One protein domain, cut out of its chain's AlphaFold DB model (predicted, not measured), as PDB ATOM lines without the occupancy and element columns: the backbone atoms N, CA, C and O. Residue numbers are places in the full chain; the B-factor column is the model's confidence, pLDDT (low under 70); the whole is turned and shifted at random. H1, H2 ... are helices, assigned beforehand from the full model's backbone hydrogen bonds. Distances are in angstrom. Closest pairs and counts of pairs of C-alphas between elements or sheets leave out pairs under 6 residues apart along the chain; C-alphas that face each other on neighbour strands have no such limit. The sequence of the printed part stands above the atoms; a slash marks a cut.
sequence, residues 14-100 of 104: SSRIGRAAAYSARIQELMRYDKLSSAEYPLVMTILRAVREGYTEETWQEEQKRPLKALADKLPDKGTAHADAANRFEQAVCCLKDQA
ATOM      1  N   SER A  14      76.430  91.398 102.806       61.94
ATOM      2  CA  SER A  14      75.353  92.343 103.129       61.94
ATOM      3  C   SER A  14      75.849  93.603 103.860       61.94
ATOM      4  O   SER A  14      75.492  94.721 103.489       61.94
ATOM      5  N   SER A  15      76.752  93.450 104.836       66.94
ATOM      6  CA  SER A  15      77.357  94.577 105.560       66.94
ATOM      7  C   SER A  15      78.232  95.440 104.642       66.94
ATOM      8  O   SER A  15      78.187  96.670 104.700       66.94
ATOM      9  N   ARG A  16      78.968  94.813 103.712       68.69
ATOM     10  CA  ARG A  16      79.806  95.536 102.735       68.69
ATOM     11  C   ARG A  16      78.976  96.346 101.744       68.69
ATOM     12  O   ARG A  16      79.310  97.497 101.475       68.69
ATOM     13  N   ILE A  17      77.875  95.777 101.249       73.62
ATOM     14  CA  ILE A  17      76.925  96.490 100.382       73.62
ATOM     15  C   ILE A  17      76.358  97.711 101.120       73.62
ATOM     16  O   ILE A  17      76.330  98.801 100.552       73.62
ATOM     17  N   GLY A  18      75.995  97.559 102.399       78.88
ATOM     18  CA  GLY A  18      75.540  98.664 103.247       78.88
ATOM     19  C   GLY A  18      76.583  99.775 103.408       78.88
ATOM     20  O   GLY A  18      76.262 100.948 103.224       78.88
ATOM     21  N   ARG A  19      77.850  99.423 103.672       79.38
ATOM     22  CA  ARG A  19      78.957 100.393 103.778       79.38
ATOM     23  C   ARG A  19      79.205 101.136 102.466       79.38
ATOM     24  O   ARG A  19      79.329 102.355 102.482       79.38
ATOM     25  N   ALA A  20      79.236 100.429 101.337       84.88
ATOM     26  CA  ALA A  20      79.428 101.050 100.026       84.88
ATOM     27  C   ALA A  20      78.253 101.968  99.640       84.88
ATOM     28  O   ALA A  20      78.476 103.028  99.059       84.88
ATOM     29  N   ALA A  21      77.017 101.595  99.991       86.69
ATOM     30  CA  ALA A  21      75.832 102.423  99.774       86.69
ATOM     31  C   ALA A  21      75.827 103.684 100.655       86.69
ATOM     32  O   ALA A  21      75.524 104.773 100.173       86.69
ATOM     33  N   ALA A  22      76.208 103.566 101.930       86.94
ATOM     34  CA  ALA A  22      76.357 104.722 102.814       86.94
ATOM     35  C   ALA A  22      77.464 105.670 102.320       86.94
ATOM     36  O   ALA A  22      77.281 106.886 102.288       86.94
ATOM     37  N   TYR A  23      78.588 105.106 101.868       88.38
ATOM     38  CA  TYR A  23      79.698 105.865 101.302       88.38
ATOM     39  C   TYR A  23      79.286 106.612 100.025       88.38
ATOM     40  O   TYR A  23      79.517 107.815  99.906       88.38
ATOM     41  N   SER A  24      78.603 105.940  99.091       88.75
ATOM     42  CA  SER A  24      78.122 106.571  97.856       88.75
ATOM     43  C   SER A  24      77.081 107.661  98.116       88.75
ATOM     44  O   SER A  24      77.147 108.718  97.487       88.75
ATOM     45  N   ALA A  25      76.175 107.464  99.078       90.19
ATOM     46  CA  ALA A  25      75.220 108.488  99.492       90.19
ATOM     47  C   ALA A  25      75.927 109.741 100.034       90.19
ATOM     48  O   ALA A  25      75.562 110.861  99.672       90.19
ATOM     49  N   ARG A  26      76.981 109.561 100.841       89.81
ATOM     50  CA  ARG A  26      77.764 110.675 101.390       89.81
ATOM     51  C   ARG A  26      78.510 111.454 100.307       89.81
ATOM     52  O   ARG A  26      78.506 112.682 100.336       89.81
ATOM     53  N   ILE A  27      79.086 110.766  99.320       90.06
ATOM     54  CA  ILE A  27      79.706 111.410  98.151       90.06
ATOM     55  C   ILE A  27      78.678 112.265  97.407       90.06
ATOM     56  O   ILE A  27      78.927 113.438  97.139       90.06
ATOM     57  N   GLN A  28      77.506 111.697  97.104       89.81
ATOM     58  CA  GLN A  28      76.446 112.412  96.388       89.81
ATOM     59  C   GLN A  28      75.955 113.642  97.157       89.81
ATOM     60  O   GLN A  28      75.660 114.671  96.552       89.81
ATOM     61  N   GLU A  29      75.862 113.552  98.483       91.06
ATOM     62  CA  GLU A  29      75.524 114.686  99.339       91.06
ATOM     63  C   GLU A  29      76.580 115.794  99.256       91.06
ATOM     64  O   GLU A  29      76.233 116.953  99.043       91.06
ATOM     65  N   LEU A  30      77.864 115.454  99.370       89.12
ATOM     66  CA  LEU A  30      78.950 116.437  99.332       89.12
ATOM     67  C   LEU A  30      79.090 117.096  97.956       89.12
ATOM     68  O   LEU A  30      79.306 118.304  97.889       89.12
ATOM     69  N   MET A  31      78.879 116.347  96.872       88.00
ATOM     70  CA  MET A  31      78.808 116.904  95.516       88.00
ATOM     71  C   MET A  31      77.608 117.842  95.339       88.00
ATOM     72  O   MET A  31      77.739 118.879  94.704       88.00
ATOM     73  N   ARG A  32      76.442 117.516  95.918       89.38
ATOM     74  CA  ARG A  32      75.235 118.362  95.833       89.38
ATOM     75  C   ARG A  32      75.442 119.749  96.446       89.38
ATOM     76  O   ARG A  32      74.790 120.695  96.018       89.38
ATOM     77  N   TYR A  33      76.300 119.852  97.456       89.75
ATOM     78  CA  TYR A  33      76.586 121.102  98.163       89.75
ATOM     79  C   TYR A  33      77.931 121.730  97.769       89.75
ATOM     80  O   TYR A  33      78.445 122.542  98.534       89.75
ATOM     81  N   ASP A  34      78.518 121.326  96.635       85.06
ATOM     82  CA  ASP A  34      79.825 121.796  96.142       85.06
ATOM     83  C   ASP A  34      80.964 121.678  97.178       85.06
ATOM     84  O   ASP A  34      81.948 122.414  97.149       85.06
ATOM     85  N   LYS A  35      80.836 120.732  98.118       85.12
ATOM     86  CA  LYS A  35      81.847 120.466  99.153       85.12
ATOM     87  C   LYS A  35      82.936 119.526  98.659       85.12
ATOM     88  O   LYS A  35      84.024 119.541  99.214       85.12
ATOM     89  N   LEU A  36      82.654 118.729  97.629       84.81
ATOM     90  CA  LEU A  36      83.621 117.856  96.972       84.81
ATOM     91  C   LEU A  36      83.946 118.417  95.585       84.81
ATOM     92  O   LEU A  36      83.059 118.515  94.736       84.81
ATOM     93  N   SER A  37      85.207 118.769  95.349       80.75
ATOM     94  CA  SER A  37      85.678 119.242  94.052       80.75
ATOM     95  C   SER A  37      85.816 118.085  93.064       80.75
ATOM     96  O   SER A  37      86.081 116.929  93.406       80.75
ATOM     97  N   SER A  38      85.698 118.415  91.778       78.81
ATOM     98  CA  SER A  38      85.960 117.482  90.681       78.81
ATOM     99  C   SER A  38      87.396 116.947  90.693       78.81
ATOM    100  O   SER A  38      87.642 115.854  90.183       78.81
ATOM    101  N   ALA A  39      88.332 117.674  91.315       76.25
ATOM    102  CA  ALA A  39      89.714 117.243  91.491       76.25
ATOM    103  C   ALA A  39      89.846 116.016  92.410       76.25
ATOM    104  O   ALA A  39      90.706 115.168  92.165       76.25
ATOM    105  N   GLU A  40      88.985 115.880  93.425       81.69
ATOM    106  CA  GLU A  40      89.008 114.732  94.340       81.69
ATOM    107  C   GLU A  40      88.219 113.527  93.807       81.69
ATOM    108  O   GLU A  40      88.427 112.397  94.252       81.69
ATOM    109  N   TYR A  41      87.341 113.732  92.819       82.12
ATOM    110  CA  TYR A  41      86.438 112.697  92.309       82.12
ATOM    111  C   TYR A  41      87.136 111.388  91.877       82.12
ATOM    112  O   TYR A  41      86.655 110.314  92.252       82.12
ATOM    113  N   PRO A  42      88.283 111.403  91.160       80.62
ATOM    114  CA  PRO A  42      88.984 110.169  90.805       80.62
ATOM    115  C   PRO A  42      89.433 109.350  92.023       80.62
ATOM    116  O   PRO A  42      89.305 108.127  92.011       80.62
ATOM    117  N   LEU A  43      89.916 110.017  93.079       86.06
ATOM    118  CA  LEU A  43      90.337 109.369  94.326       86.06
ATOM    119  C   LEU A  43      89.130 108.815  95.093       86.06
ATOM    120  O   LEU A  43      89.158 107.706  95.619       86.06
ATOM    121  N   VAL A  44      88.024 109.550  95.105       88.38
ATOM    122  CA  VAL A  44      86.781 109.096  95.734       88.38
ATOM    123  C   VAL A  44      86.245 107.822  95.080       88.38
ATOM    124  O   VAL A  44      85.805 106.907  95.779       88.38
ATOM    125  N   MET A  45      86.316 107.722  93.752       87.44
ATOM    126  CA  MET A  45      85.859 106.540  93.019       87.44
ATOM    127  C   MET A  45      86.738 105.309  93.262       87.44
ATOM    128  O   MET A  45      86.216 104.193  93.352       87.44
ATOM    129  N   THR A  46      88.053 105.487  93.397       88.44
ATOM    130  CA  THR A  46      88.956 104.381  93.741       88.44
ATOM    131  C   THR A  46      88.729 103.908  95.176       88.44
ATOM    132  O   THR A  46      88.669 102.701  95.404       88.44
ATOM    133  N   ILE A  47      88.473 104.823  96.115       89.25
ATOM    134  CA  ILE A  47      88.102 104.473  97.492       89.25
ATOM    135  C   ILE A  47      86.744 103.761  97.547       89.25
ATOM    136  O   ILE A  47      86.626 102.727  98.199       89.25
ATOM    137  N   LEU A  48      85.721 104.241  96.827       89.31
ATOM    138  CA  LEU A  48      84.415 103.570  96.761       89.31
ATOM    139  C   LEU A  48      84.563 102.122  96.273       89.31
ATOM    140  O   LEU A  48      83.937 101.211  96.820       89.31
ATOM    141  N   ARG A  49      85.407 101.899  95.258       88.69
ATOM    142  CA  ARG A  49      85.726 100.554  94.775       88.69
ATOM    143  C   ARG A  49      86.397  99.714  95.865       88.69
ATOM    144  O   ARG A  49      85.957  98.590  96.085       88.69
ATOM    145  N   ALA A  50      87.393 100.261  96.557       88.19
ATOM    146  CA  ALA A  50      88.104  99.577  97.637       88.19
ATOM    147  C   ALA A  50      87.169  99.208  98.805       88.19
ATOM    148  O   ALA A  50      87.178  98.071  99.272       88.19
ATOM    149  N   VAL A  51      86.283 100.121  99.217       86.94
ATOM    150  CA  VAL A  51      85.257  99.872 100.244       86.94
ATOM    151  C   VAL A  51      84.292  98.772  99.799       86.94
ATOM    152  O   VAL A  51      83.965  97.885 100.587       86.94
ATOM    153  N   ARG A  52      83.857  98.790  98.531       87.12
ATOM    154  CA  ARG A  52      82.971  97.761  97.965       87.12
ATOM    155  C   ARG A  52      83.639  96.386  97.911       87.12
ATOM    156  O   ARG A  52      82.978  95.384  98.174       87.12
ATOM    157  N   GLU A  53      84.919  96.335  97.561       87.75
ATOM    158  CA  GLU A  53      85.703  95.094  97.509       87.75
ATOM    159  C   GLU A  53      86.151  94.628  98.910       87.75
ATOM    160  O   GLU A  53      86.471  93.456  99.101       87.75
ATOM    161  N   GLY A  54      86.056  95.496  99.923       85.69
ATOM    162  CA  GLY A  54      86.367  95.184 101.317       85.69
ATOM    163  C   GLY A  54      87.859  95.245 101.631       85.69
ATOM    164  O   GLY A  54      88.345  94.427 102.404       85.69
ATOM    165  N   TYR A  55      88.584  96.176 101.012       88.62
ATOM    166  CA  TYR A  55      90.023  96.325 101.215       88.62
ATOM    167  C   TYR A  55      90.344  96.799 102.635       88.62
ATOM    168  O   TYR A  55      89.658  97.661 103.196       88.62
ATOM    169  N   THR A  56      91.432  96.265 103.189       88.31
ATOM    170  CA  THR A  56      92.110  96.859 104.345       88.31
ATOM    171  C   THR A  56      92.930  98.070 103.900       88.31
ATOM    172  O   THR A  56      93.149  98.272 102.702       88.31
ATOM    173  N   GLU A  57      93.394  98.877 104.855       86.94
ATOM    174  CA  GLU A  57      94.297  99.991 104.550       86.94
ATOM    175  C   GLU A  57      95.568  99.493 103.846       86.94
ATOM    176  O   GLU A  57      95.990 100.073 102.853       86.94
ATOM    177  N   GLU A  58      96.130  98.369 104.291       87.38
ATOM    178  CA  GLU A  58      97.331  97.763 103.705       87.38
ATOM    179  C   GLU A  58      97.100  97.355 102.242       87.38
ATOM    180  O   GLU A  58      97.872  97.733 101.361       87.38
ATOM    181  N   THR A  59      95.994  96.654 101.951       86.19
ATOM    182  CA  THR A  59      95.648  96.265 100.574       86.19
ATOM    183  C   THR A  59      95.386  97.486  99.696       86.19
ATOM    184  O   THR A  59      95.827  97.540  98.549       86.19
ATOM    185  N   TRP A  60      94.715  98.504 100.237       86.31
ATOM    186  CA  TRP A  60      94.543  99.780  99.552       86.31
ATOM    187  C   TRP A  60      95.884 100.449  99.237       86.31
ATOM    188  O   TRP A  60      96.086 100.908  98.111       86.31
ATOM    189  N   GLN A  61      96.814 100.464 100.197       84.00
ATOM    190  CA  GLN A  61      98.137 101.059 100.044       84.00
ATOM    191  C   GLN A  61      98.991 100.359  98.979       84.00
ATOM    192  O   GLN A  61      99.795 101.006  98.302       84.00
ATOM    193  N   GLU A  62      98.828  99.051  98.804       84.00
ATOM    194  CA  GLU A  62      99.487  98.301  97.736       84.00
ATOM    195  C   GLU A  62      98.880  98.598  96.364       84.00
ATOM    196  O   GLU A  62      99.614  98.894  95.415       84.00
ATOM    197  N   GLU A  63      97.551  98.604  96.273       77.62
ATOM    198  CA  GLU A  63      96.820  98.839  95.027       77.62
ATOM    199  C   GLU A  63      96.959 100.282  94.525       77.62
ATOM    200  O   GLU A  63      97.091 100.499  93.321       77.62
ATOM    201  N   GLN A  64      97.032 101.284  95.412       75.06
ATOM    202  CA  GLN A  64      97.149 102.699  95.026       75.06
ATOM    203  C   GLN A  64      98.471 103.066  94.328       75.06
ATOM    204  O   GLN A  64      98.526 104.081  93.624       75.06
ATOM    205  N   LYS A  65      99.517 102.231  94.437       71.25
ATOM    206  CA  LYS A  65     100.851 102.488  93.852       71.25
ATOM    207  C   LYS A  65     100.835 102.658  92.329       71.25
ATOM    208  O   LYS A  65     101.755 103.260  91.778       71.25
ATOM    209  N   ARG A  66      99.817 102.137  91.632       68.81
ATOM    210  CA  ARG A  66      99.663 102.267  90.171       68.81
ATOM    211  C   ARG A  66      98.637 103.324  89.729       68.81
ATOM    212  O   ARG A  66      99.026 104.200  88.960       68.81
ATOM    213  N   PRO A  67      97.365 103.292  90.170       67.12
ATOM    214  CA  PRO A  67      96.324 104.178  89.654       67.12
ATOM    215  C   PRO A  67      96.431 105.615  90.176       67.12
ATOM    216  O   PRO A  67      95.988 106.534  89.491       67.12
ATOM    217  N   LEU A  68      97.029 105.833  91.353       75.31
ATOM    218  CA  LEU A  68      97.084 107.154  91.998       75.31
ATOM    219  C   LEU A  68      98.472 107.800  91.941       75.31
ATOM    220  O   LEU A  68      98.623 108.966  92.306       75.31
ATOM    221  N   LYS A  69      99.468 107.109  91.370       79.00
ATOM    222  CA  LYS A  69     100.796 107.679  91.102       79.00
ATOM    223  C   LYS A  69     100.715 108.963  90.269       79.00
ATOM    224  O   LYS A  69     101.393 109.936  90.563       79.00
ATOM    225  N   ALA A  70      99.792 109.014  89.309       79.31
ATOM    226  CA  ALA A  70      99.556 110.204  88.495       79.31
ATOM    227  C   ALA A  70      99.051 111.426  89.292       79.31
ATOM    228  O   ALA A  70      99.175 112.549  88.808       79.31
ATOM    229  N   LEU A  71      98.456 111.236  90.478       79.56
ATOM    230  CA  LEU A  71      98.129 112.328  91.404       79.56
ATOM    231  C   LEU A  71      99.343 112.684  92.267       79.56
ATOM    232  O   LEU A  71      99.619 113.862  92.466       79.56
ATOM    233  N   ALA A  72     100.103 111.690  92.727       85.06
ATOM    234  CA  ALA A  72     101.321 111.922  93.502       85.06
ATOM    235  C   ALA A  72     102.405 112.683  92.710       85.06
ATOM    236  O   ALA A  72     103.143 113.474  93.290       85.06
ATOM    237  N   ASP A  73     102.456 112.504  91.387       87.06
ATOM    238  CA  ASP A  73     103.404 113.191  90.499       87.06
ATOM    239  C   ASP A  73     102.986 114.641  90.158       87.06
ATOM    240  O   ASP A  73     103.738 115.377  89.516       87.06
ATOM    241  N   LYS A  74     101.779 115.077  90.552       86.06
ATOM    242  CA  LYS A  74     101.258 116.422  90.258       86.06
ATOM    243  C   LYS A  74     101.435 117.372  91.436       86.06
ATOM    244  O   LYS A  74     101.163 117.020  92.583       86.06
ATOM    245  N   LEU A  75     101.790 118.619  91.123       88.00
ATOM    246  CA  LEU A  75     101.832 119.702  92.105       88.00
ATOM    247  C   LEU A  75     100.433 120.004  92.672       88.00
ATOM    248  O   LEU A  75      99.463 119.961  91.907       88.00
ATOM    249  N   PRO A  76     100.331 120.353  93.968       87.19
ATOM    250  CA  PRO A  76      99.082 120.800  94.577       87.19
ATOM    251  C   PRO A  76      98.488 122.005  93.846       87.19
ATOM    252  O   PRO A  76      99.220 122.837  93.297       87.19
ATOM    253  N   ASP A  77      97.165 122.139  93.895       86.25
ATOM    254  CA  ASP A  77      96.512 123.356  93.420       86.25
ATOM    255  C   ASP A  77      96.776 124.512  94.376       86.25
ATOM    256  O   ASP A  77      96.343 124.524  95.531       86.25
ATOM    257  N   LYS A  78      97.475 125.520  93.854       79.06
ATOM    258  CA  LYS A  78      97.738 126.775  94.549       79.06
ATOM    259  C   LYS A  78      96.471 127.623  94.489       79.06
ATOM    260  O   LYS A  78      96.186 128.229  93.463       79.06
ATOM    261  N   GLY A  79      95.702 127.629  95.573       81.31
ATOM    262  CA  GLY A  79      94.444 128.378  95.671       81.31
ATOM    263  C   GLY A  79      93.273 127.577  96.235       81.31
ATOM    264  O   GLY A  79      92.203 128.141  96.436       81.31
ATOM    265  N   THR A  80      93.466 126.289  96.512       82.12
ATOM    266  CA  THR A  80      92.480 125.443  97.195       82.12
ATOM    267  C   THR A  80      92.934 125.117  98.620       82.12
ATOM    268  O   THR A  80      94.048 125.457  99.025       82.12
ATOM    269  N   ALA A  81      92.068 124.464  99.398       84.06
ATOM    270  CA  ALA A  81      92.442 123.926 100.703       84.06
ATOM    271  C   ALA A  81      93.669 123.002 100.585       84.06
ATOM    272  O   ALA A  81      93.879 122.367  99.544       84.06
ATOM    273  N   HIS A  82      94.479 122.947 101.646       89.94
ATOM    274  CA  HIS A  82      95.677 122.099 101.725       89.94
ATOM    275  C   HIS A  82      96.674 122.328 100.576       89.94
ATOM    276  O   HIS A  82      97.297 121.394 100.075       89.94
ATOM    277  N   ALA A  83      96.803 123.572 100.100       87.12
ATOM    278  CA  ALA A  83      97.761 123.947  99.050       87.12
ATOM    279  C   ALA A  83      99.236 123.794  99.482       87.12
ATOM    280  O   ALA A  83     100.131 123.820  98.639       87.12
ATOM    281  N   ASP A  84      99.477 123.655 100.784       89.62
ATOM    282  CA  ASP A  84     100.757 123.352 101.425       89.62
ATOM    283  C   ASP A  84     101.115 121.855 101.406       89.62
ATOM    284  O   ASP A  84     102.231 121.489 101.778       89.62
ATOM    285  N   ALA A  85     100.208 120.989 100.941       90.44
ATOM    286  CA  ALA A  85     100.477 119.568 100.770       90.44
ATOM    287  C   ALA A  85     101.644 119.308  99.799       90.44
ATOM    288  O   ALA A  85     101.983 120.128  98.949       90.44
ATOM    289  N   ALA A  86     102.250 118.123  99.879       89.38
ATOM    290  CA  ALA A  86     103.395 117.784  99.031       89.38
ATOM    291  C   ALA A  86     103.017 117.600  97.546       89.38
ATOM    292  O   ALA A  86     103.814 117.894  96.654       89.38
ATOM    293  N   ASN A  87     101.814 117.088  97.271       90.75
ATOM    294  CA  ASN A  87     101.310 116.789  95.929       90.75
ATOM    295  C   ASN A  87      99.769 116.744  95.914       90.75
ATOM    296  O   ASN A  87      99.121 116.867  96.957       90.75
ATOM    297  N   ARG A  88      99.168 116.542  94.732       88.12
ATOM    298  CA  ARG A  88      97.703 116.425  94.590       88.12
ATOM    299  C   ARG A  88      97.095 115.258  95.348       88.12
ATOM    300  O   ARG A  88      95.929 115.342  95.716       88.12
ATOM    301  N   PHE A  89      97.838 114.170  95.528       88.69
ATOM    302  CA  PHE A  89      97.341 113.025  96.280       88.69
ATOM    303  C   PHE A  89      97.170 113.392  97.757       88.69
ATOM    304  O   PHE A  89      96.059 113.298  98.263       88.69
ATOM    305  N   GLU A  90      98.214 113.907  98.408       89.62
ATOM    306  CA  GLU A  90      98.163 114.355  99.807       89.62
ATOM    307  C   GLU A  90      97.115 115.455 100.013       89.62
ATOM    308  O   GLU A  90      96.326 115.402 100.954       89.62
ATOM    309  N   GLN A  91      97.031 116.408  99.079       90.50
ATOM    310  CA  GLN A  91      96.002 117.447  99.102       90.50
ATOM    311  C   GLN A  91      94.589 116.843  99.113       90.50
ATOM    312  O   GLN A  91      93.761 117.208  99.946       90.50
ATOM    313  N   ALA A  92      94.318 115.894  98.211       88.38
ATOM    314  CA  ALA A  92      93.023 115.232  98.132       88.38
ATOM    315  C   ALA A  92      92.742 114.374  99.377       88.38
ATOM    316  O   ALA A  92      91.616 114.379  99.867       88.38
ATOM    317  N   VAL A  93      93.744 113.688  99.937       89.62
ATOM    318  CA  VAL A  93      93.601 112.940 101.199       89.62
ATOM    319  C   VAL A  93      93.161 113.867 102.333       89.62
ATOM    320  O   VAL A  93      92.204 113.544 103.037       89.62
ATOM    321  N   CYS A  94      93.798 115.029 102.490       91.00
ATOM    322  CA  CYS A  94      93.405 116.012 103.500       91.00
ATOM    323  C   CYS A  94      91.968 116.514 103.283       91.00
ATOM    324  O   CYS A  94      91.170 116.488 104.220       91.00
ATOM    325  N   CYS A  95      91.594 116.855 102.043       89.69
ATOM    326  CA  CYS A  95      90.217 117.237 101.709       89.69
ATOM    327  C   CYS A  95      89.195 116.151 102.096       89.69
ATOM    328  O   CYS A  95      88.129 116.457 102.629       89.69
ATOM    329  N   LEU A  96      89.506 114.875 101.848       90.38
ATOM    330  CA  LEU A  96      88.608 113.765 102.178       90.38
ATOM    331  C   LEU A  96      88.510 113.511 103.684       90.38
ATOM    332  O   LEU A  96      87.429 113.165 104.166       90.38
ATOM    333  N   LYS A  97      89.600 113.707 104.434       91.50
ATOM    334  CA  LYS A  97      89.589 113.627 105.901       91.50
ATOM    335  C   LYS A  97      88.683 114.697 106.508       91.50
ATOM    336  O   LYS A  97      87.830 114.353 107.323       91.50
ATOM    337  N   ASP A  98      88.768 115.940 106.035       91.00
ATOM    338  CA  ASP A  98      87.891 117.036 106.486       91.00
ATOM    339  C   ASP A  98      86.402 116.743 106.241       91.00
ATOM    340  O   ASP A  98      85.527 117.189 106.985       91.00
ATOM    341  N   GLN A  99      86.099 115.965 105.201       88.56
ATOM    342  CA  GLN A  99      84.735 115.601 104.812       88.56
ATOM    343  C   GLN A  99      84.226 114.302 105.452       88.56
ATOM    344  O   GLN A  99      83.082 113.905 105.196       88.56
ATOM    345  N   ALA A 100      85.048 113.646 106.282       88.38
ATOM    346  CA  ALA A 100      84.802 112.305 106.814       88.38
ATOM    347  C   ALA A 100      84.538 111.254 105.711       88.38
ATOM    348  O   ALA A 100      83.745 110.329 105.885       88.38
TER     349      ALA A 100
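What this domain is: This is residues 14 to 100 of the 104 residues of an uncharacterized protein of Ktedonobacter sp (UniProt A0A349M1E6). A helical hairpin, the long H1 side by side with H2, forms one side of a flat body. Beyond H2, short H3 and H4 make an arc round to H5, and the loop of residues 73 to 87 lies at the far end from Ser 14. The printed part has 87 residues with five named helices, H1 to H5 in chain order, and no named strand: all helix, compact, radius of gyration of the C-alphas 13.3 A, spans 42 by 32 by 16 A.

How they stand to each other: H1, residues 14 to 32, touches H2, residues 41 to 53, at a shallow tilt of 13 degrees, opposite ways; their closest C-alphas, Ala 20 and Arg 52, are 5.3 A apart. H3, residues 57 to 63, is close to H2 but not clearly touching, closest C-alphas Trp 60 and Ala 50, 6.7 A. So is H5, residues 88 to 98, closest C-alphas Ala 92 and Leu 43, 7.5 A. H4, residues 69 to 72, touches H5, closest C-alphas Ala 72 and Phe 89, 5.0 A. In H1, H2, H3 and H5 every O i to N i+4 pair is within hydrogen-bond range; H4 is too short for one.

Where its parts are: H1 begins at C-alpha 14 (75.353, 92.343, 103.129) and measures 27.0 A, H2 18.4 A. H5, 15.4 A, ends at C-alpha 98 (87.891, 117.036, 106.486).

The domain as a whole: The printed part has no cut. The link H4 to H5 is long. Residues 14 to 16 and 66 to 67 have pLDDT under 70.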